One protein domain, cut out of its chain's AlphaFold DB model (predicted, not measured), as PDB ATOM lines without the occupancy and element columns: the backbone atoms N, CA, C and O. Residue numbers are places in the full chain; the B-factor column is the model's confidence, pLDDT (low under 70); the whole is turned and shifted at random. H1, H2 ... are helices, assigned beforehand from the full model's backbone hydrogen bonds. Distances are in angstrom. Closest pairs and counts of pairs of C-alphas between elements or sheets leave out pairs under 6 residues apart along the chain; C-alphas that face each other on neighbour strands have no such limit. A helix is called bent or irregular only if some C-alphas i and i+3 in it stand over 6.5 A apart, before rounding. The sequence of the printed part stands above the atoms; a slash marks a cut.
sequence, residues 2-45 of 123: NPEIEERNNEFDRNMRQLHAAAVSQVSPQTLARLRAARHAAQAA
ATOM      1  N   ASN A   2     -47.419  53.662  26.041       84.25
ATOM      2  CA  ASN A   2     -46.486  54.108  25.000       84.25
ATOM      3  C   ASN A   2     -46.434  53.057  23.868       84.25
ATOM      4  O   ASN A   2     -46.041  51.926  24.166       84.25
ATOM      5  N   PRO A   3     -46.831  53.375  22.619       87.19
ATOM      6  CA  PRO A   3     -46.932  52.393  21.529       87.19
ATOM      7  C   PRO A   3     -45.607  51.676  21.229       87.19
ATOM      8  O   PRO A   3     -45.609  50.490  20.916       87.19
ATOM      9  N   GLU A   4     -44.470  52.339  21.447       85.94
ATOM     10  CA  GLU A   4     -43.144  51.732  21.268       85.94
ATOM     11  C   GLU A   4     -42.856  50.574  22.239       85.94
ATOM     12  O   GLU A   4     -42.054  49.686  21.949       85.94
ATOM     13  N   ILE A   5     -43.471  50.576  23.429       89.50
ATOM     14  CA  ILE A   5     -43.309  49.482  24.400       89.50
ATOM     15  C   ILE A   5     -44.110  48.258  23.945       89.50
ATOM     16  O   ILE A   5     -43.632  47.134  24.074       89.50
ATOM     17  N   GLU A   6     -45.295  48.478  23.373       89.88
ATOM     18  CA  GLU A   6     -46.168  47.425  22.846       89.88
ATOM     19  C   GLU A   6     -45.505  46.694  21.667       89.88
ATOM     20  O   GLU A   6     -45.468  45.464  21.633       89.88
ATOM     21  N   GLU A   7     -44.924  47.439  20.723       91.25
ATOM     22  CA  GLU A   7     -44.227  46.874  19.560       91.25
ATOM     23  C   GLU A   7     -43.022  46.024  19.977       91.25
ATOM     24  O   GLU A   7     -42.907  44.868  19.564       91.25
ATOM     25  N   ARG A   8     -42.190  46.540  20.887       91.75
ATOM     26  CA  ARG A   8     -41.034  45.812  21.426       91.75
ATOM     27  C   ARG A   8     -41.433  44.536  22.173       91.75
ATOM     28  O   ARG A   8     -40.765  43.513  22.028       91.75
ATOM     29  N   ASN A   9     -42.527  44.567  22.936       93.62
ATOM     30  CA  ASN A   9     -43.053  43.374  23.606       93.62
ATOM     31  C   ASN A   9     -43.552  42.337  22.590       93.62
ATOM     32  O   ASN A   9     -43.247  41.154  22.721       93.62
ATOM     33  N   ASN A  10     -44.258  42.773  21.545       94.19
ATOM     34  CA  ASN A  10     -44.758  41.888  20.493       94.19
ATOM     35  C   ASN A  10     -43.628  41.224  19.688       94.19
ATOM     36  O   ASN A  10     -43.734  40.047  19.324       94.19
ATOM     37  N   GLU A  11     -42.550  41.956  19.404       94.12
ATOM     38  CA  GLU A  11     -41.353  41.412  18.756       94.12
ATOM     39  C   GLU A  11     -40.639  40.393  19.643       94.12
ATOM     40  O   GLU A  11     -40.304  39.298  19.180       94.12
ATOM     41  N   PHE A  12     -40.474  40.711  20.928       95.38
ATOM     42  CA  PHE A  12     -39.902  39.796  21.911       95.38
ATOM     43  C   PHE A  12     -40.704  38.491  22.009       95.38
ATOM     44  O   PHE A  12     -40.138  37.402  21.888       95.38
ATOM     45  N   ASP A  13     -42.029  38.586  22.117       96.88
ATOM     46  CA  ASP A  13     -42.939  37.440  22.175       96.88
ATOM     47  C   ASP A  13     -42.880  36.570  20.915       96.88
ATOM     48  O   ASP A  13     -43.040  35.344  20.956       96.88
ATOM     49  N   ARG A  14     -42.684  37.191  19.750       96.50
ATOM     50  CA  ARG A  14     -42.525  36.465  18.486       96.50
ATOM     51  C   ARG A  14     -41.205  35.699  18.463       96.50
ATOM     52  O   ARG A  14     -41.195  34.536  18.059       96.50
ATOM     53  N   ASN A  15     -40.132  36.322  18.938       95.50
ATOM     54  CA  ASN A  15     -38.802  35.723  18.991       95.50
ATOM     55  C   ASN A  15     -38.752  34.551  19.994       95.50
ATOM     56  O   ASN A  15     -38.305  33.456  19.658       95.50
ATOM     57  N   MET A  16     -39.351  34.728  21.177       95.81
ATOM     58  CA  MET A  16     -39.588  33.661  22.163       95.81
ATOM     59  C   MET A  16     -40.311  32.460  21.542       95.81
ATOM     60  O   MET A  16     -39.867  31.316  21.677       95.81
ATOM     61  N   ARG A  17     -41.409  32.706  20.813       93.62
ATOM     62  CA  ARG A  17     -42.183  31.643  20.153       93.62
ATOM     63  C   ARG A  17     -41.382  30.915  19.076       93.62
ATOM     64  O   ARG A  17     -41.510  29.697  18.959       93.62
ATOM     65  N   GLN A  18     -40.549  31.627  18.320       95.19
ATOM     66  CA  GLN A  18     -39.664  31.021  17.324       95.19
ATOM     67  C   GLN A  18     -38.596  30.137  17.970       95.19
ATOM     68  O   GLN A  18     -38.416  28.998  17.540       95.19
ATOM     69  N   LEU A  19     -37.936  30.617  19.026       94.62
ATOM     70  CA  LEU A  19     -36.915  29.850  19.737       94.62
ATOM     71  C   LEU A  19     -37.509  28.600  20.397       94.62
ATOM     72  O   LEU A  19     -36.935  27.515  20.307       94.62
ATOM     73  N   HIS A  20     -38.703  28.725  20.977       89.56
ATOM     74  CA  HIS A  20     -39.447  27.591  21.508       89.56
ATOM     75  C   HIS A  20     -39.798  26.569  20.413       89.56
ATOM     76  O   HIS A  20     -39.550  25.377  20.585       89.56
ATOM     77  N   ALA A  21     -40.325  27.011  19.267       91.69
ATOM     78  CA  ALA A  21     -40.636  26.115  18.150       91.69
ATOM     79  C   ALA A  21     -39.380  25.404  17.614       91.69
ATOM     80  O   ALA A  21     -39.423  24.203  17.339       91.69
ATOM     81  N   ALA A  22     -38.253  26.116  17.529       88.00
ATOM     82  CA  ALA A  22     -36.969  25.545  17.143       88.00
ATOM     83  C   ALA A  22     -36.500  24.483  18.151       88.00
ATOM     84  O   ALA A  22     -36.158  23.372  17.746       88.00
ATOM     85  N   ALA A  23     -36.566  24.772  19.453       81.62
ATOM     86  CA  ALA A  23     -36.221  23.819  20.508       81.62
ATOM     87  C   ALA A  23     -37.104  22.559  20.457       81.62
ATOM     88  O   ALA A  23     -36.592  21.443  20.512       81.62
ATOM     89  N   VAL A  24     -38.418  22.720  20.264       86.25
ATOM     90  CA  VAL A  24     -39.352  21.591  20.115       86.25
ATOM     91  C   VAL A  24     -39.032  20.763  18.867       86.25
ATOM     92  O   VAL A  24     -39.100  19.537  18.922       86.25
ATOM     93  N   SER A  25     -38.631  21.398  17.761       82.81
ATOM     94  CA  SER A  25     -38.281  20.694  16.519       82.81
ATOM     95  C   SER A  25     -36.993  19.865  16.612       82.81
ATOM     96  O   SER A  25     -36.850  18.881  15.889       82.81
ATOM     97  N   GLN A  26     -36.072  20.225  17.514       80.12
ATOM     98  CA  GLN A  26     -34.838  19.466  17.740       80.12
ATOM     99  C   GLN A  26     -35.065  18.187  18.555       80.12
ATOM    100  O   GLN A  26     -34.212  17.295  18.559       80.12
ATOM    101  N   VAL A  27     -36.214  18.047  19.224       79.62
ATOM    102  CA  VAL A  27     -36.559  16.801  19.909       79.62
ATOM    103  C   VAL A  27     -36.977  15.771  18.864       79.62
ATOM    104  O   VAL A  27     -38.020  15.895  18.223       79.62
ATOM    105  N   SER A  28     -36.159  14.733  18.677       73.56
ATOM    106  CA  SER A  28     -36.426  13.741  17.639       73.56
ATOM    107  C   SER A  28     -37.761  13.007  17.881       73.56
ATOM    108  O   SER A  28     -38.088  12.616  19.006       73.56
ATOM    109  N   PRO A  29     -38.561  12.744  16.833       76.19
ATOM    110  CA  PRO A  29     -39.824  12.020  16.989       76.19
ATOM    111  C   PRO A  29     -39.616  10.599  17.543       76.19
ATOM    112  O   PRO A  29     -40.497  10.046  18.203       76.19
ATOM    113  N   GLN A  30     -38.428  10.025  17.335       68.56
ATOM    114  CA  GLN A  30     -38.048   8.714  17.855       68.56
ATOM    115  C   GLN A  30     -37.846   8.715  19.379       68.56
ATOM    116  O   GLN A  30     -38.279   7.769  20.043       68.56
ATOM    117  N   THR A  31     -37.250   9.761  19.965       79.88
ATOM    118  CA  THR A  31     -37.105   9.850  21.430       79.88
ATOM    119  C   THR A  31     -38.456  10.060  22.102       79.88
ATOM    120  O   THR A  31     -38.742   9.399  23.103       79.88
ATOM    121  N   LEU A  32     -39.339  10.868  21.510       82.69
ATOM    122  CA  LEU A  32     -40.716  11.025  21.989       82.69
ATOM    123  C   LEU A  32     -41.515   9.720  21.908       82.69
ATOM    124  O   LEU A  32     -42.232   9.381  22.853       82.69
ATOM    125  N   ALA A  33     -41.383   8.965  20.814       82.75
ATOM    126  CA  ALA A  33     -42.022   7.659  20.679       82.75
ATOM    127  C   ALA A  33     -41.521   6.674  21.748       82.75
ATOM    128  O   ALA A  33     -42.328   6.000  22.389       82.75
ATOM    129  N   ARG A  34     -40.207   6.649  22.007       75.81
ATOM    130  CA  ARG A  34     -39.594   5.799  23.038       75.81
ATOM    131  C   ARG A  34     -40.041   6.182  24.451       75.81
ATOM    132  O   ARG A  34     -40.375   5.299  25.235       75.81
ATOM    133  N   LEU A  35     -40.107   7.477  24.765       87.31
ATOM    134  CA  LEU A  35     -40.611   7.972  26.051       87.31
ATOM    135  C   LEU A  35     -42.093   7.639  26.244       87.31
ATOM    136  O   LEU A  35     -42.493   7.187  27.317       87.31
ATOM    137  N   ARG A  36     -42.911   7.807  25.199       83.75
ATOM    138  CA  ARG A  36     -44.333   7.450  25.236       83.75
ATOM    139  C   ARG A  36     -44.512   5.946  25.449       83.75
ATOM    140  O   ARG A  36     -45.289   5.555  26.318       83.75
ATOM    141  N   ALA A  37     -43.751   5.114  24.740       82.00
ATOM    142  CA  ALA A  37     -43.755   3.664  24.930       82.00
ATOM    143  C   ALA A  37     -43.342   3.267  26.359       82.00
ATOM    144  O   ALA A  37     -44.051   2.497  27.004       82.00
ATOM    145  N   ALA A  38     -42.266   3.854  26.895       80.25
ATOM    146  CA  ALA A  38     -41.826   3.622  28.272       80.25
ATOM    147  C   ALA A  38     -42.896   4.030  29.301       80.25
ATOM    148  O   ALA A  38     -43.152   3.301  30.258       80.25
ATOM    149  N   ARG A  39     -43.588   5.156  29.077       78.12
ATOM    150  CA  ARG A  39     -44.684   5.617  29.941       78.12
ATOM    151  C   ARG A  39     -45.892   4.680  29.896       78.12
ATOM    152  O   ARG A  39     -46.524   4.462  30.927       78.12
ATOM    153  N   HIS A  40     -46.249   4.143  28.731       78.50
ATOM    154  CA  HIS A  40     -47.330   3.157  28.629       78.50
ATOM    155  C   HIS A  40     -46.945   1.828  29.286       78.50
ATOM    156  O   HIS A  40     -47.761   1.268  30.013       78.50
ATOM    157  N   ALA A  41     -45.700   1.377  29.125       76.38
ATOM    158  CA  ALA A  41     -45.191   0.187  29.805       76.38
ATOM    159  C   ALA A  41     -45.212   0.344  31.338       76.38
ATOM    160  O   ALA A  41     -45.657  -0.558  32.042       76.38
ATOM    161  N   ALA A  42     -44.822   1.512  31.859       69.00
ATOM    162  CA  ALA A  42     -44.872   1.806  33.293       69.00
ATOM    163  C   ALA A  42     -46.307   1.897  33.848       69.00
ATOM    164  O   ALA A  42     -46.541   1.552  35.001       69.00
ATOM    165  N   GLN A  43     -47.271   2.349  33.039       72.94
ATOM    166  CA  GLN A  43     -48.690   2.392  33.419       72.94
ATOM    167  C   GLN A  43     -49.369   1.017  33.350       72.94
ATOM    168  O   GLN A  43     -50.272   0.751  34.136       72.94
ATOM    169  N   ALA A  44     -48.948   0.160  32.416       68.88
ATOM    170  CA  ALA A  44     -49.449  -1.206  32.275       68.88
ATOM    171  C   ALA A  44     -48.800  -2.187  33.266       68.88
ATOM    172  O   ALA A  44     -49.338  -3.269  33.505       68.88
ATOM    173  N   ALA A  45     -47.658  -1.826  33.859       64.19
ATOM    174  CA  ALA A  45     -47.039  -2.614  34.909       64.19
ATOM    175  C   ALA A  45     -47.951  -2.643  36.155       64.19
ATOM    176  O   ALA A  45     -48.368  -1.586  36.642       64.19
TER     177      ALA A  45
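Overview. This is residues 2 to 45 of the 123 residues of an uncharacterized protein of Pseudoxanthomonas sp. CF125 (UniProt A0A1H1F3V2). Two helices follow each other end to end as a long, thin, bent rod: the longer H1, then a corner at residues 27 and 28, then the shorter H2 heading off in another direction. The helices do not fold back on each other, and there is no packed core. The printed part has 44 residues, with two named helices, H1 then H2, and no named strand; the class is all helix. It is extended, with a radius of gyration of the C-alphas of 18.3 A, and the C-alphas span 58 by 19 by 6 A.

Along the chain. H1 holds residues 3 to 26, beginning at C-alpha 3 at (-46.932, 52.393, 21.529) and ending at C-alpha 26 at (-34.838, 19.466, 17.740), 35.3 A from first to last C-alpha. H2 holds residues 29 to 44 and measures 22.4 A, from C-alpha 29 at (-39.824, 12.020, 16.989) to C-alpha 44 at (-49.449, -1.206, 32.275).

Arrangement. The N-to-C direction of H1 is (0.25, -0.96, -0.13), and that of H2 is (-0.47, -0.51, 0.72). A tight link of 2 residues, Val 27 and Ser 28, joins them. H1 and H2 are apart, with no C-alpha of the one within 8 A of the other. In both helices each O i to N i+4 pair is within hydrogen-bond range. Neither helix is bent or irregular.

Size, cuts and confidence. The two C-alphas farthest apart are those of Asn 2 and Ala 45, at 57.6 A, and these are also the first and last printed residues. Residues 2 to 45 stand free: no C-alpha has another, 8 or more residues away along the chain, within 10 A. The printed part has no cut and no long link. The mean pLDDT is 91 for H1, 78 for H2 and 84.7 for the printed part; residues 30, 42, 44 and 45 are under 70.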